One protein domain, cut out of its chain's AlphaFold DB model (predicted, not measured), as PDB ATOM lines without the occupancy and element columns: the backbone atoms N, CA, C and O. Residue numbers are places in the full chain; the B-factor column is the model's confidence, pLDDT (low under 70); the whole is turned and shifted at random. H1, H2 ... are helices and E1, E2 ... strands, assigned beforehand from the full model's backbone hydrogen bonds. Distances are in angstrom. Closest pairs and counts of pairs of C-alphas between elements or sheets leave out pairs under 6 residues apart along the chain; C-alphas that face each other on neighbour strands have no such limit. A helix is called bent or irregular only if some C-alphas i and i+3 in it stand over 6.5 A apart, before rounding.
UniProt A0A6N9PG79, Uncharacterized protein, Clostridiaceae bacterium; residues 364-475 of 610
ATOM      1  N   ASP A 364     114.285 111.378  94.175       79.88
ATOM      2  CA  ASP A 364     114.333 112.840  94.208       79.88
ATOM      3  C   ASP A 364     114.168 113.425  92.801       79.88
ATOM      4  O   ASP A 364     113.428 114.384  92.600       79.88
ATOM      5  N   GLN A 365     114.821 112.817  91.802       82.19
ATOM      6  CA  GLN A 365     114.803 113.309  90.425       82.19
ATOM      7  C   GLN A 365     114.966 112.183  89.399       82.19
ATOM      8  O   GLN A 365     115.799 111.286  89.562       82.19
ATOM      9  N   PHE A 366     114.228 112.274  88.291       86.81
ATOM     10  CA  PHE A 366     114.494 111.505  87.075       86.81
ATOM     11  C   PHE A 366     115.493 112.251  86.193       86.81
ATOM     12  O   PHE A 366     115.259 113.396  85.817       86.81
ATOM     13  N   LEU A 367     116.604 111.598  85.852       85.44
ATOM     14  CA  LEU A 367     117.607 112.141  84.926       85.44
ATOM     15  C   LEU A 367     117.369 111.686  83.487       85.44
ATOM     16  O   LEU A 367     117.867 112.300  82.549       85.44
ATOM     17  N   THR A 368     116.636 110.587  83.316       88.75
ATOM     18  CA  THR A 368     116.164 110.103  82.021       88.75
ATOM     19  C   THR A 368     114.739 109.581  82.160       88.75
ATOM     20  O   THR A 368     114.355 109.082  83.220       88.75
ATOM     21  N   GLU A 369     113.988 109.602  81.062       91.06
ATOM     22  CA  GLU A 369     112.825 108.727  80.901       91.06
ATOM     23  C   GLU A 369     113.260 107.245  80.900       91.06
ATOM     24  O   GLU A 369     114.452 106.923  80.800       91.06
ATOM     25  N   PHE A 370     112.297 106.332  81.023       94.94
ATOM     26  CA  PHE A 370     112.498 104.908  80.797       94.94
ATOM     27  C   PHE A 370     112.750 104.651  79.312       94.94
ATOM     28  O   PHE A 370     111.877 104.867  78.468       94.94
ATOM     29  N   GLN A 371     113.953 104.172  79.022       92.25
ATOM     30  CA  GLN A 371     114.398 103.757  77.699       92.25
ATOM     31  C   GLN A 371     115.067 102.388  77.831       92.25
ATOM     32  O   GLN A 371     115.814 102.142  78.781       92.25
ATOM     33  N   ASP A 372     114.773 101.477  76.906       93.31
ATOM     34  CA  ASP A 372     115.258 100.091  76.936       93.31
ATOM     35  C   ASP A 372     114.992  99.367  78.277       93.31
ATOM     36  O   ASP A 372     115.751  98.500  78.721       93.31
ATOM     37  N   GLY A 373     113.876  99.703  78.925       94.69
ATOM     38  CA  GLY A 373     113.379  99.088  80.149       94.69
ATOM     39  C   GLY A 373     113.922  99.682  81.447       94.69
ATOM     40  O   GLY A 373     113.672  99.089  82.499       94.69
ATOM     41  N   ALA A 374     114.635 100.811  81.428       96.44
ATOM     42  CA  ALA A 374     115.147 101.435  82.648       96.44
ATOM     43  C   ALA A 374     115.253 102.964  82.562       96.44
ATOM     44  O   ALA A 374     115.480 103.526  81.496       96.44
ATOM     45  N   ALA A 375     115.146 103.621  83.715       95.19
ATOM     46  CA  ALA A 375     115.420 105.042  83.899       95.19
ATOM     47  C   ALA A 375     116.624 105.245  84.830       95.19
ATOM     48  O   ALA A 375     116.894 104.432  85.722       95.19
ATOM     49  N   THR A 376     117.343 106.350  84.645       91.69
ATOM     50  CA  THR A 376     118.367 106.802  85.593       91.69
ATOM     51  C   THR A 376     117.759 107.823  86.542       91.69
ATOM     52  O   THR A 376     117.174 108.810  86.099       91.69
ATOM     53  N   VAL A 377     117.917 107.595  87.843       89.88
ATOM     54  CA  VAL A 377     117.296 108.408  88.893       89.88
ATOM     55  C   VAL A 377     118.299 108.779  89.981       89.88
ATOM     56  O   VAL A 377     119.254 108.040  90.241       89.88
ATOM     57  N   ILE A 378     118.060 109.910  90.636       85.88
ATOM     58  CA  ILE A 378     118.703 110.278  91.898       85.88
ATOM     59  C   ILE A 378     117.778 109.838  93.032       85.88
ATOM     60  O   ILE A 378     116.580 110.114  93.006       85.88
ATOM     61  N   VAL A 379     118.334 109.134  94.015       86.75
ATOM     62  CA  VAL A 379     117.620 108.664  95.212       86.75
ATOM     63  C   VAL A 379     118.282 109.258  96.446       86.75
ATOM     64  O   VAL A 379     119.513 109.337  96.491       86.75
ATOM     65  N   GLY A 380     117.487 109.606  97.455       80.06
ATOM     66  CA  GLY A 380     117.974 110.167  98.715       80.06
ATOM     67  C   GLY A 380     117.817 111.688  98.789       80.06
ATOM     68  O   GLY A 380     117.160 112.301  97.955       80.06
ATOM     69  N   GLY A 381     118.461 112.307  99.779       69.88
ATOM     70  CA  GLY A 381     118.388 113.751 100.022       69.88
ATOM     71  C   GLY A 381     119.704 114.334 100.528       69.88
ATOM     72  O   GLY A 381     120.760 113.722 100.368       69.88
ATOM     73  N   ASP A 382     119.636 115.516 101.148       67.06
ATOM     74  CA  ASP A 382     120.798 116.326 101.539       67.06
ATOM     75  C   ASP A 382     121.941 115.519 102.181       67.06
ATOM     76  O   ASP A 382     121.869 115.100 103.339       67.06
ATOM     77  N   GLY A 383     123.035 115.358 101.434       68.12
ATOM     78  CA  GLY A 383     124.259 114.699 101.899       68.12
ATOM     79  C   GLY A 383     124.290 113.172 101.761       68.12
ATOM     80  O   GLY A 383     125.329 112.587 102.073       68.12
ATOM     81  N   ASP A 384     123.220 112.542 101.268       75.31
ATOM     82  CA  ASP A 384     123.113 111.085 101.072       75.31
ATOM     83  C   ASP A 384     122.541 110.693  99.693       75.31
ATOM     84  O   ASP A 384     122.081 109.573  99.470       75.31
ATOM     85  N   SER A 385     122.567 111.619  98.730       82.19
ATOM     86  CA  SER A 385     122.123 111.337  97.365       82.19
ATOM     87  C   SER A 385     123.022 110.308  96.667       82.19
ATOM     88  O   SER A 385     124.260 110.370  96.696       82.19
ATOM     89  N   LYS A 386     122.379 109.378  95.963       86.00
ATOM     90  CA  LYS A 386     123.009 108.327  95.155       86.00
ATOM     91  C   LYS A 386     122.362 108.234  93.781       86.00
ATOM     92  O   LYS A 386     121.179 108.526  93.609       86.00
ATOM     93  N   LEU A 387     123.150 107.801  92.806       88.69
ATOM     94  CA  LEU A 387     122.679 107.545  91.452       88.69
ATOM     95  C   LEU A 387     122.240 106.087  91.336       88.69
ATOM     96  O   LEU A 387     123.026 105.171  91.598       88.69
ATOM     97  N   CYS A 388     121.016 105.868  90.872       92.06
ATOM     98  CA  CYS A 388     120.432 104.542  90.720       92.06
ATOM     99  C   CYS A 388     119.907 104.309  89.300       92.06
ATOM    100  O   CYS A 388     119.567 105.239  88.567       92.06
ATOM    101  N   THR A 389     119.822 103.035  88.927       95.31
ATOM    102  CA  THR A 389     118.987 102.566  87.820       95.31
ATOM    103  C   THR A 389     117.675 102.068  88.404       95.31
ATOM    104  O   THR A 389     117.691 101.184  89.267       95.31
ATOM    105  N   LEU A 390     116.559 102.590  87.907       96.00
ATOM    106  CA  LEU A 390     115.230 102.052  88.161       96.00
ATOM    107  C   LEU A 390     114.763 101.267  86.933       96.00
ATOM    108  O   LEU A 390     114.528 101.842  85.872       96.00
ATOM    109  N   GLY A 391     114.632  99.953  87.073       96.69
ATOM    110  CA  GLY A 391     114.052  99.092  86.051       96.69
ATOM    111  C   GLY A 391     112.541  99.286  85.938       96.69
ATOM    112  O   GLY A 391     111.847  99.524  86.928       96.69
ATOM    113  N   ALA A 392     111.999  99.120  84.733       95.38
ATOM    114  CA  ALA A 392     110.560  99.139  84.469       95.38
ATOM    115  C   ALA A 392     109.820  97.951  85.124       95.38
ATOM    116  O   ALA A 392     108.597  97.853  85.037       95.38
ATOM    117  N   ASP A 393     110.544  97.031  85.762       93.75
ATOM    118  CA  ASP A 393     110.032  95.961  86.619       93.75
ATOM    119  C   ASP A 393     109.989  96.333  88.115       93.75
ATOM    120  O   ASP A 393     109.525  95.529  88.925       93.75
ATOM    121  N   GLY A 394     110.443  97.539  88.470       92.25
ATOM    122  CA  GLY A 394     110.547  98.048  89.838       92.25
ATOM    123  C   GLY A 394     111.867  97.737  90.535       92.25
ATOM    124  O   GLY A 394     112.023  98.057  91.712       92.25
ATOM    125  N   THR A 395     112.835  97.120  89.854       94.31
ATOM    126  CA  THR A 395     114.150  96.878  90.451       94.31
ATOM    127  C   THR A 395     114.931  98.182  90.564       94.31
ATOM    128  O   THR A 395     115.273  98.814  89.568       94.31
ATOM    129  N   LEU A 396     115.231  98.594  91.794       93.12
ATOM    130  CA  LEU A 396     116.102  99.730  92.065       93.12
ATOM    131  C   LEU A 396     117.506  99.218  92.388       93.12
ATOM    132  O   LEU A 396     117.695  98.463  93.343       93.12
ATOM    133  N   SER A 397     118.490  99.616  91.587       93.69
ATOM    134  CA  SER A 397     119.886  99.211  91.765       93.69
ATOM    135  C   SER A 397     120.803 100.423  91.828       93.69
ATOM    136  O   SER A 397     120.717 101.331  91.004       93.69
ATOM    137  N   GLU A 398     121.683 100.442  92.826       91.69
ATOM    138  CA  GLU A 398     122.686 101.494  92.970       91.69
ATOM    139  C   GLU A 398     123.708 101.404  91.827       91.69
ATOM    140  O   GLU A 398     124.283 100.341  91.574       91.69
ATOM    141  N   ARG A 399     123.935 102.524  91.132       88.88
ATOM    142  CA  ARG A 399     125.003 102.668  90.129       88.88
ATOM    143  C   ARG A 399     126.237 103.319  90.729       88.88
ATOM    144  O   ARG A 399     127.353 102.906  90.420       88.88
ATOM    145  N   LEU A 400     126.031 104.383  91.505       86.44
ATOM    146  CA  LEU A 400     127.106 105.202  92.042       86.44
ATOM    147  C   LEU A 400     126.700 105.853  93.362       86.44
ATOM    148  O   LEU A 400     125.675 106.527  93.446       86.44
ATOM    149  N   ASN A 401     127.562 105.689  94.358       83.75
ATOM    150  CA  ASN A 401     127.460 106.325  95.661       83.75
ATOM    151  C   ASN A 401     128.870 106.731  96.108       83.75
ATOM    152  O   ASN A 401     129.676 105.896  96.525       83.75
ATOM    153  N   ASN A 402     129.216 108.000  95.910       78.25
ATOM    154  CA  ASN A 402     130.548 108.533  96.190       78.25
ATOM    155  C   ASN A 402     130.470 109.988  96.687       78.25
ATOM    156  O   ASN A 402     129.388 110.539  96.897       78.25
ATOM    157  N   ALA A 403     131.625 110.620  96.907       78.06
ATOM    158  CA  ALA A 403     131.683 112.016  97.336       78.06
ATOM    159  C   ALA A 403     130.980 112.971  96.346       78.06
ATOM    160  O   ALA A 403     130.316 113.905  96.791       78.06
ATOM    161  N   TRP A 404     131.051 112.713  95.032       80.75
ATOM    162  CA  TRP A 404     130.346 113.498  94.008       80.75
ATOM    163  C   TRP A 404     128.827 113.437  94.186       80.75
ATOM    164  O   TRP A 404     128.199 114.483  94.354       80.75
ATOM    165  N   THR A 405     128.236 112.235  94.208       80.19
ATOM    166  CA  THR A 405     126.774 112.095  94.306       80.19
ATOM    167  C   THR A 405     126.251 112.658  95.623       80.19
ATOM    168  O   THR A 405     125.241 113.346  95.630       80.19
ATOM    169  N   ARG A 406     126.978 112.473  96.730       78.12
ATOM    170  CA  ARG A 406     126.545 112.953  98.051       78.12
ATOM    171  C   ARG A 406     126.683 114.467  98.227       78.12
ATOM    172  O   ARG A 406     125.857 115.088  98.896       78.12
ATOM    173  N   ARG A 407     127.725 115.085  97.652       74.00
ATOM    174  CA  ARG A 407     128.040 116.511  97.860       74.00
ATOM    175  C   ARG A 407     127.553 117.405  96.745       74.00
ATOM    176  O   ARG A 407     126.873 118.381  97.028       74.00
ATOM    177  N   MET A 408     127.925 117.108  95.506       71.44
ATOM    178  CA  MET A 408     127.719 118.044  94.408       71.44
ATOM    179  C   MET A 408     126.276 118.067  93.941       71.44
ATOM    180  O   MET A 408     125.778 119.153  93.685       71.44
ATOM    181  N   LEU A 409     125.571 116.931  93.941       69.75
ATOM    182  CA  LEU A 409     124.128 116.924  93.674       69.75
ATOM    183  C   LEU A 409     123.381 117.784  94.710       69.75
ATOM    184  O   LEU A 409     122.674 118.719  94.340       69.75
ATOM    185  N   THR A 410     123.654 117.569  96.001       65.94
ATOM    186  CA  THR A 410     123.101 118.367  97.113       65.94
ATOM    187  C   THR A 410     123.461 119.859  97.025       65.94
ATOM    188  O   THR A 410     122.618 120.740  97.211       65.94
ATOM    189  N   MET A 411     124.732 120.175  96.758       65.12
ATOM    190  CA  MET A 411     125.200 121.556  96.628       65.12
ATOM    191  C   MET A 411     124.570 122.244  95.428       65.12
ATOM    192  O   MET A 411     124.206 123.410  95.528       65.12
ATOM    193  N   SER A 412     124.419 121.531  94.316       63.84
ATOM    194  CA  SER A 412     123.879 122.106  93.094       63.84
ATOM    195  C   SER A 412     122.468 122.664  93.297       63.84
ATOM    196  O   SER A 412     122.203 123.806  92.935       63.84
ATOM    197  N   ARG A 413     121.650 121.949  94.070       62.12
ATOM    198  CA  ARG A 413     120.294 122.341  94.469       62.12
ATOM    199  C   ARG A 413     120.231 123.528  95.437       62.12
ATOM    200  O   ARG A 413     119.295 124.313  95.384       62.12
ATOM    201  N   SER A 414     121.200 123.654  96.345       59.72
ATOM    202  CA  SER A 414     121.196 124.684  97.402       59.72
ATOM    203  C   SER A 414     121.999 125.940  97.065       59.72
ATOM    204  O   SER A 414     121.746 126.998  97.634       59.72
ATOM    205  N   THR A 415     122.991 125.822  96.180       56.94
ATOM    206  CA  THR A 415     123.977 126.876  95.888       56.94
ATOM    207  C   THR A 415     123.722 127.525  94.535       56.94
ATOM    208  O   THR A 415     123.951 128.722  94.388       56.94
ATOM    209  N   TYR A 416     123.252 126.749  93.554       58.88
ATOM    210  CA  TYR A 416     123.089 127.206  92.175       58.88
ATOM    211  C   TYR A 416     121.620 127.317  91.732       58.88
ATOM    212  O   TYR A 416     121.385 127.723  90.599       58.88
ATOM    213  N   ASP A 417     120.668 127.038  92.636       51.75
ATOM    214  CA  ASP A 417     119.212 127.122  92.413       51.75
ATOM    215  C   ASP A 417     118.752 126.328  91.162       51.75
ATOM    216  O   ASP A 417     119.470 125.433  90.702       51.75
ATOM    217  N   ALA A 418     117.561 126.623  90.627       47.84
ATOM    218  CA  ALA A 418     116.928 126.010  89.448       47.84
ATOM    219  C   ALA A 418     117.826 125.833  88.199       47.84
ATOM    220  O   ALA A 418     117.479 125.074  87.301       47.84
ATOM    221  N   ASN A 419     119.003 126.460  88.157       46.84
ATOM    222  CA  ASN A 419     119.942 126.431  87.038       46.84
ATOM    223  C   ASN A 419     120.809 125.159  87.003       46.84
ATOM    224  O   ASN A 419     121.435 124.846  85.985       46.84
ATOM    225  N   ALA A 420     120.892 124.424  88.115       56.81
ATOM    226  CA  ALA A 420     121.654 123.183  88.228       56.81
ATOM    227  C   ALA A 420     120.859 121.956  87.749       56.81
ATOM    228  O   ALA A 420     120.643 120.994  88.488       56.81
ATOM    229  N   VAL A 421     120.428 121.983  86.490       73.56
ATOM    230  CA  VAL A 421     119.658 120.893  85.881       73.56
ATOM    231  C   VAL A 421     120.558 120.045  84.990       73.56
ATOM    232  O   VAL A 421     121.380 120.551  84.222       73.56
ATOM    233  N   TYR A 422     120.398 118.727  85.090       82.06
ATOM    234  CA  TYR A 422     121.015 117.801  84.152       82.06
ATOM    235  C   TYR A 422     120.375 117.942  82.771       82.06
ATOM    236  O   TYR A 422     119.169 117.777  82.624       82.06
ATOM    237  N   GLY A 423     121.202 118.170  81.755       84.44
ATOM    238  CA  GLY A 423     120.813 118.101  80.349       84.44
ATOM    239  C   GLY A 423     121.676 117.070  79.638       84.44
ATOM    240  O   GLY A 423     122.893 117.061  79.825       84.44
ATOM    241  N   ASP A 424     121.075 116.147  78.889       87.56
ATOM    242  CA  ASP A 424     121.776 115.030  78.238       87.56
ATOM    243  C   ASP A 424     122.719 114.222  79.171       87.56
ATOM    244  O   ASP A 424     123.771 113.726  78.751       87.56
ATOM    245  N   GLY A 425     122.375 114.105  80.458       86.81
ATOM    246  CA  GLY A 425     123.212 113.435  81.463       86.81
ATOM    247  C   GLY A 425     124.463 114.218  81.888       86.81
ATOM    248  O   GLY A 425     125.356 113.645  82.518       86.81
ATOM    249  N   LEU A 426     124.531 115.512  81.567       89.94
ATOM    250  CA  LEU A 426     125.596 116.429  81.961       89.94
ATOM    251  C   LEU A 426     125.061 117.518  82.895       89.94
ATOM    252  O   LEU A 426     124.011 118.098  82.634       89.94
ATOM    253  N   LEU A 427     125.813 117.828  83.951       88.50
ATOM    254  CA  LEU A 427     125.519 118.919  84.883       88.50
ATOM    255  C   LEU A 427     126.559 120.021  84.729       88.50
ATOM    256  O   LEU A 427     127.752 119.762  84.894       88.50
ATOM    257  N   PHE A 428     126.113 121.246  84.453       88.12
ATOM    258  CA  PHE A 428     126.992 122.409  84.490       88.12
ATOM    259  C   PHE A 428     127.220 122.855  85.935       88.12
ATOM    260  O   PHE A 428     126.270 123.055  86.687       88.12
ATOM    261  N   VAL A 429     128.481 123.046  86.314       86.31
ATOM    262  CA  VAL A 429     128.854 123.658  87.593       86.31
ATOM    263  C   VAL A 429     129.383 125.063  87.296       86.31
ATOM    264  O   VAL A 429     130.467 125.172  86.715       86.31
ATOM    265  N   PRO A 430     128.653 126.138  87.659       83.12
ATOM    266  CA  PRO A 430     129.082 127.518  87.427       83.12
ATOM    267  C   PRO A 430     130.426 127.829  88.081       83.12
ATOM    268  O   PRO A 430     130.772 127.226  89.092       83.12
ATOM    269  N   TYR A 431     131.183 128.769  87.507       83.06
ATOM    270  CA  TYR A 431     132.493 129.150  88.039       83.06
ATOM    271  C   TYR A 431     132.381 129.785  89.436       83.06
ATOM    272  O   TYR A 431     131.736 130.821  89.594       83.06
ATOM    273  N   ASP A 432     133.074 129.210  90.420       81.19
ATOM    274  CA  ASP A 432     133.211 129.746  91.777       81.19
ATOM    275  C   ASP A 432     134.650 129.541  92.262       81.19
ATOM    276  O   ASP A 432     135.110 128.421  92.492       81.19
ATOM    277  N   SER A 433     135.367 130.647  92.462       82.19
ATOM    278  CA  SER A 433     136.768 130.632  92.892       82.19
ATOM    279  C   SER A 433     136.998 130.042  94.286       82.19
ATOM    280  O   SER A 433     138.132 129.701  94.607       82.19
ATOM    281  N   ASN A 434     135.970 129.960  95.136       82.75
ATOM    282  CA  ASN A 434     136.081 129.341  96.460       82.75
ATOM    283  C   ASN A 434     135.957 127.813  96.396       82.75
ATOM    284  O   ASN A 434     136.380 127.128  97.328       82.75
ATOM    285  N   LEU A 435     135.357 127.295  95.322       81.56
ATOM    286  CA  LEU A 435     135.095 125.874  95.121       81.56
ATOM    287  C   LEU A 435     136.056 125.241  94.114       81.56
ATOM    288  O   LEU A 435     136.321 124.044  94.207       81.56
ATOM    289  N   ASP A 436     136.598 126.020  93.176       84.50
ATOM    290  CA  ASP A 436     137.540 125.518  92.179       84.50
ATOM    291  C   ASP A 436     138.830 124.986  92.825       84.50
ATOM    292  O   ASP A 436     139.531 125.683  93.560       84.50
ATOM    293  N   GLY A 437     139.139 123.720  92.559       84.94
ATOM    294  CA  GLY A 437     140.239 122.982  93.175       84.94
ATOM    295  C   GLY A 437     139.979 122.533  94.616       84.94
ATOM    296  O   GLY A 437     140.877 121.946  95.222       84.94
ATOM    297  N   HIS A 438     138.790 122.781  95.180       83.81
ATOM    298  CA  HIS A 438     138.459 122.341  96.531       83.81
ATOM    299  C   HIS A 438     138.287 120.819  96.575       83.81
ATOM    300  O   HIS A 438     137.512 120.232  95.818       83.81
ATOM    301  N   GLU A 439     138.985 120.175  97.508       83.81
ATOM    302  CA  GLU A 439     138.897 118.737  97.737       83.81
ATOM    303  C   GLU A 439     137.747 118.421  98.701       83.81
ATOM    304  O   GLU A 439     137.743 118.817  99.869       83.81
ATOM    305  N   PHE A 440     136.742 117.707  98.210       75.12
ATOM    306  CA  PHE A 440     135.635 117.191  98.996       75.12
ATOM    307  C   PHE A 440     135.906 115.745  99.406       75.12
ATOM    308  O   PHE A 440     135.936 114.834  98.578       75.12
ATOM    309  N   GLY A 441     136.053 115.540 100.713       65.31
ATOM    310  CA  GLY A 441     135.999 114.219 101.333       65.31
ATOM    311  C   GLY A 441     134.585 113.828 101.781       65.31
ATOM    312  O   GLY A 441     133.648 114.642 101.801       65.31
ATOM    313  N   ASP A 442     134.443 112.575 102.210       60.31
ATOM    314  CA  ASP A 442     133.209 112.061 102.806       60.31
ATOM    315  C   ASP A 442     132.841 112.825 104.093       60.31
ATOM    316  O   ASP A 442     133.670 113.061 104.968       60.31
ATOM    317  N   TYR A 443     131.572 113.235 104.212       53.09
ATOM    318  CA  TYR A 443     131.047 114.109 105.279       53.09
ATOM    319  C   TYR A 443     130.924 113.435 106.663       53.09
ATOM    320  O   TYR A 443     130.490 114.065 107.625       53.09
ATOM    321  N   TYR A 444     131.305 112.163 106.792       53.19
ATOM    322  CA  TYR A 444     130.988 111.326 107.958       53.19
ATOM    323  C   TYR A 444     131.858 111.562 109.206       53.19
ATOM    324  O   TYR A 444     131.594 110.970 110.254       53.19
ATOM    325  N   GLU A 445     132.843 112.468 109.174       44.47
ATOM    326  CA  GLU A 445     133.691 112.734 110.352       44.47
ATOM    327  C   GLU A 445     132.957 113.420 111.526       44.47
ATOM    328  O   GLU A 445     133.486 113.444 112.637       44.47
ATOM    329  N   ALA A 446     131.720 113.904 111.349       44.19
ATOM    330  CA  ALA A 446     130.916 114.445 112.452       44.19
ATOM    331  C   ALA A 446     130.136 113.381 113.261       44.19
ATOM    332  O   ALA A 446     129.727 113.675 114.387       44.19
ATOM    333  N   PHE A 447     129.942 112.160 112.734       47.34
ATOM    334  CA  PHE A 447     129.074 111.133 113.347       47.34
ATOM    335  C   PHE A 447     129.739 109.770 113.612       47.34
ATOM    336  O   PHE A 447     129.113 108.902 114.212       47.34
ATOM    337  N   GLY A 448     131.023 109.594 113.281       42.22
ATOM    338  CA  GLY A 448     131.835 108.492 113.819       42.22
ATOM    339  C   GLY A 448     131.604 107.102 113.213       42.22
ATOM    340  O   GLY A 448     132.016 106.119 113.827       42.22
ATOM    341  N   GLU A 449     130.996 107.003 112.028       45.75
ATOM    342  CA  GLU A 449     130.881 105.739 111.284       45.75
ATOM    343  C   GLU A 449     131.994 105.583 110.230       45.75
ATOM    344  O   GLU A 449     132.514 106.558 109.684       45.75
ATOM    345  N   GLU A 450     132.421 104.336 110.009       46.06
ATOM    346  CA  GLU A 450     133.604 103.971 109.221       46.06
ATOM    347  C   GLU A 450     133.403 104.187 107.706       46.06
ATOM    348  O   GLU A 450     132.332 103.956 107.151       46.06
ATOM    349  N   LYS A 451     134.478 104.620 107.036       56.22
ATOM    350  CA  LYS A 451     134.546 104.995 105.612       56.22
ATOM    351  C   LYS A 451     134.051 103.890 104.657       56.22
ATOM    352  O   LYS A 451     134.550 102.768 104.745       56.22
ATOM    353  N   PRO A 452     133.287 104.207 103.596       52.62
ATOM    354  CA  PRO A 452     133.530 103.593 102.296       52.62
ATOM    355  C   PRO A 452     134.813 104.213 101.709       52.62
ATOM    356  O   PRO A 452     135.028 105.412 101.824       52.62
ATOM    357  N   ASN A 453     135.692 103.418 101.096       52.28
ATOM    358  CA  ASN A 453     136.942 103.866 100.455       52.28
ATOM    359  C   ASN A 453     136.699 104.761  99.215       52.28
ATOM    360  O   ASN A 453     137.082 104.383  98.108       52.28
ATOM    361  N   SER A 454     136.039 105.911  99.351       60.03
ATOM    362  CA  SER A 454     135.855 106.831  98.232       60.03
ATOM    363  C   SER A 454     137.104 107.702  98.066       60.03
ATOM    364  O   SER A 454     137.652 108.240  99.032       60.03
ATOM    365  N   GLU A 455     137.622 107.771  96.838       67.06
ATOM    366  CA  GLU A 455     138.661 108.739  96.496       67.06
ATOM    367  C   GLU A 455     138.097 110.156  96.691       67.06
ATOM    368  O   GLU A 455     136.925 110.389  96.370       67.06
ATOM    369  N   PRO A 456     138.892 111.097  97.228       72.44
ATOM    370  CA  PRO A 456     138.437 112.466  97.397       72.44
ATOM    371  C   PRO A 456     138.047 113.074  96.046       72.44
ATOM    372  O   PRO A 456     138.733 112.891  95.038       72.44
ATOM    373  N   PHE A 457     136.937 113.808  96.026       80.62
ATOM    374  CA  PHE A 457     136.452 114.487  94.831       80.62
ATOM    375  C   PHE A 457     137.029 115.902  94.773       80.62
ATOM    376  O   PHE A 457     136.739 116.724  95.639       80.62
ATOM    377  N   ILE A 458     137.826 116.209  93.752       84.94
ATOM    378  CA  ILE A 458     138.298 117.575  93.509       84.94
ATOM    379  C   ILE A 458     137.262 118.288  92.641       84.94
ATOM    380  O   ILE A 458     137.021 117.899  91.496       84.94
ATOM    381  N   CYS A 459     136.646 119.329  93.196       85.38
ATOM    382  CA  CYS A 459     135.690 120.144  92.465       85.38
ATOM    383  C   CYS A 459     136.419 121.081  91.506       85.38
ATOM    384  O   CYS A 459     137.380 121.752  91.868       85.38
ATOM    385  N   HIS A 460     135.934 121.129  90.280       87.31
ATOM    386  CA  HIS A 460     136.298 122.071  89.245       87.31
ATOM    387  C   HIS A 460     135.037 122.833  88.875       87.31
ATOM    388  O   HIS A 460     133.949 122.262  88.806       87.31
ATOM    389  N   THR A 461     135.173 124.127  88.646       86.75
ATOM    390  CA  THR A 461     134.035 124.990  88.335       86.75
ATOM    391  C   THR A 461     134.176 125.598  86.944       86.75
ATOM    392  O   THR A 461     135.269 125.673  86.379       86.75
ATOM    393  N   GLY A 462     133.056 126.007  86.350       85.88
ATOM    394  CA  GLY A 462     132.994 126.405  84.946       85.88
ATOM    395  C   GLY A 462     133.149 125.227  83.977       85.88
ATOM    396  O   GLY A 462     133.720 125.388  82.900       85.88
ATOM    397  N   VAL A 463     132.678 124.043  84.371       90.69
ATOM    398  CA  VAL A 463     132.802 122.790  83.612       90.69
ATOM    399  C   VAL A 463     131.491 122.009  83.649       90.69
ATOM    400  O   VAL A 463     130.652 122.232  84.524       90.69
ATOM    401  N   TYR A 464     131.331 121.061  82.726       92.00
ATOM    402  CA  TYR A 464     130.280 120.053  82.812       92.00
ATOM    403  C   TYR A 464     130.821 118.755  83.384       92.00
ATOM    404  O   TYR A 464     131.844 118.232  82.932       92.00
ATOM    405  N   TYR A 465     130.067 118.195  84.316       90.75
ATOM    406  CA  TYR A 465     130.293 116.871  84.866       90.75
ATOM    407  C   TYR A 465     129.361 115.849  84.240       90.75
ATOM    408  O   TYR A 465     128.174 116.112  84.045       90.75
ATOM    409  N   GLY A 466     129.892 114.660  83.978       90.06
ATOM    410  CA  GLY A 466     129.072 113.486  83.726       90.06
ATOM    411  C   GLY A 466     128.430 112.958  85.009       90.06
ATOM    412  O   GLY A 466     128.805 113.319  86.127       90.06
ATOM    413  N   LEU A 467     127.493 112.026  84.844       85.19
ATOM    414  CA  LEU A 467     126.847 111.313  85.953       85.19
ATOM    415  C   LEU A 467     127.837 110.600  86.891       85.19
ATOM    416  O   LEU A 467     127.515 110.360  88.052       85.19
ATOM    417  N   ASP A 468     129.029 110.259  86.399       84.88
ATOM    418  CA  ASP A 468     130.077 109.593  87.173       84.88
ATOM    419  C   ASP A 468     130.937 110.544  88.021       84.88
ATOM    420  O   ASP A 468     131.837 110.089  88.733       84.88
ATOM    421  N   GLY A 469     130.666 111.851  87.960       83.81
ATOM    422  CA  GLY A 469     131.427 112.877  88.664       83.81
ATOM    423  C   GLY A 469     132.764 113.211  88.015       83.81
ATOM    424  O   GLY A 469     133.582 113.897  88.627       83.81
ATOM    425  N   LYS A 470     133.017 112.765  86.779       89.44
ATOM    426  CA  LYS A 470     134.183 113.209  86.007       89.44
ATOM    427  C   LYS A 470     133.828 114.410  85.147       89.44
ATOM    428  O   LYS A 470     132.718 114.507  84.626       89.44
ATOM    429  N   VAL A 471     134.800 115.302  84.965       92.19
ATOM    430  CA  VAL A 471     134.684 116.400  84.002       92.19
ATOM    431  C   VAL A 471     134.514 115.798  82.608       92.19
ATOM    432  O   VAL A 471     135.393 115.086  82.121       92.19
ATOM    433  N   ALA A 472     133.364 116.064  82.000       95.19
ATOM    434  CA  ALA A 472     133.006 115.611  80.663       95.19
ATOM    435  C   ALA A 472     133.290 116.694  79.616       95.19
ATOM    436  O   ALA A 472     133.785 116.381  78.537       95.19
ATOM    437  N   VAL A 473     133.023 117.961  79.953       94.88
ATOM    438  CA  VAL A 473     133.309 119.114  79.090       94.88
ATOM    439  C   VAL A 473     134.011 120.181  79.911       94.88
ATOM    440  O   VAL A 473     133.491 120.630  80.932       94.88
ATOM    441  N   ASP A 474     135.190 120.592  79.459       90.31
ATOM    442  CA  ASP A 474     135.967 121.664  80.071       90.31
ATOM    443  C   ASP A 474     135.956 122.898  79.166       90.31
ATOM    444  O   ASP A 474     136.068 122.787  77.945       90.31
ATOM    445  N   LEU A 475     135.829 124.076  79.771       88.75
ATOM    446  CA  LEU A 475     135.731 125.357  79.077       88.75
ATOM    447  C   LEU A 475     136.815 126.328  79.583       88.75
ATOM    448  O   LEU A 475     136.515 127.408  80.107       88.75
TER     449      LEU A 475
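What this domain is: This is residues 364 to 475 of the 610 residues of an uncharacterized protein of Clostridiaceae bacterium (UniProt A0A6N9PG79). Two small antiparallel sheets, a strongly twisted one of four strands, E1 to E4, and one of three, E5 to E7, stand apart from each other, with helix H1 between them and grazing both. A long excursion leaves after E5 and returns to E6, its two legs paired at residues 439 to 440 and 457 to 458; short H2 lies near its far end, where residues 445 to 450 stick out. The printed part has 112 residues, with named elements in the order E1 E2 E3 E4 H1 E5 H2 E6 E7; the class is mixed, helices and strands, but under half of the residues, 49, are in named elements. The sheet orders are E1 E2 E3 E4 and E5 E6 E7. The whole is compact, with a radius of gyration of the C-alphas of 14.3 A and spans of 42 by 38 by 22 A.

Where its parts are: E1, residues 364 to 366, begins at C-alpha 364 (114.333, 112.840, 94.208). E2, residues 374 to 379, is 14.7 A long, E3, residues 386 to 391, 15.8 A, and E4, residues 396 to 400, 12.3 A. H1, residues 403 to 415, is 16.8 A long and begins at C-alpha 403 (131.683, 112.016, 97.336). E5 is residues 426 to 429. H2, residues 443 to 446, is irregular: C-alphas 443 and 446 are 7.2 A apart. E6 is residues 463 to 466; E7, residues 471 to 474, ends at C-alpha 474 (135.967, 121.664, 80.071).

How they stand to each other: E1 to E4 form a meander, each strand the antiparallel neighbour of the one before. N 364 of E1 and O 378 of E2 are 2.9 A apart, within hydrogen-bond range, as are N 377 of E2 and O 388 of E3 at 3.0 A and N 389 of E3 and O 397 of E4 at 2.8 A. H1 only grazes this sheet, with residues 403 to 409; the closest C-alphas of E3 and H1 are those of Lys 386 and Thr 405, 5.4 A apart. H1 also only grazes the sheet E5 E6 E7, with residues 404 to 412; the closest C-alphas of H1 and E5 are those of Ser 412 and Val 429, 7.6 A apart. In that sheet N 427 of E5 and O 465 of E6 are 2.9 A apart, and N 464 of E6 and O 473 of E7, a hairpin, 2.8 A. In H1, 7 of 9 O i to N i+4 pairs are within hydrogen-bond range; H2 is too short for such a pair. H2 is on neither sheet.

The domain as a whole: The C-alphas farthest apart, of Asp 393 and Ser 433, are 44.2 A apart. The printed part has no cut. The links E5 to H2 and H2 to E6 are long, with 13 and 16 residues. Mean pLDDT of the printed part is 78.6; residues 381 to 383, 409 to 420 and 441 to 455 are under 70.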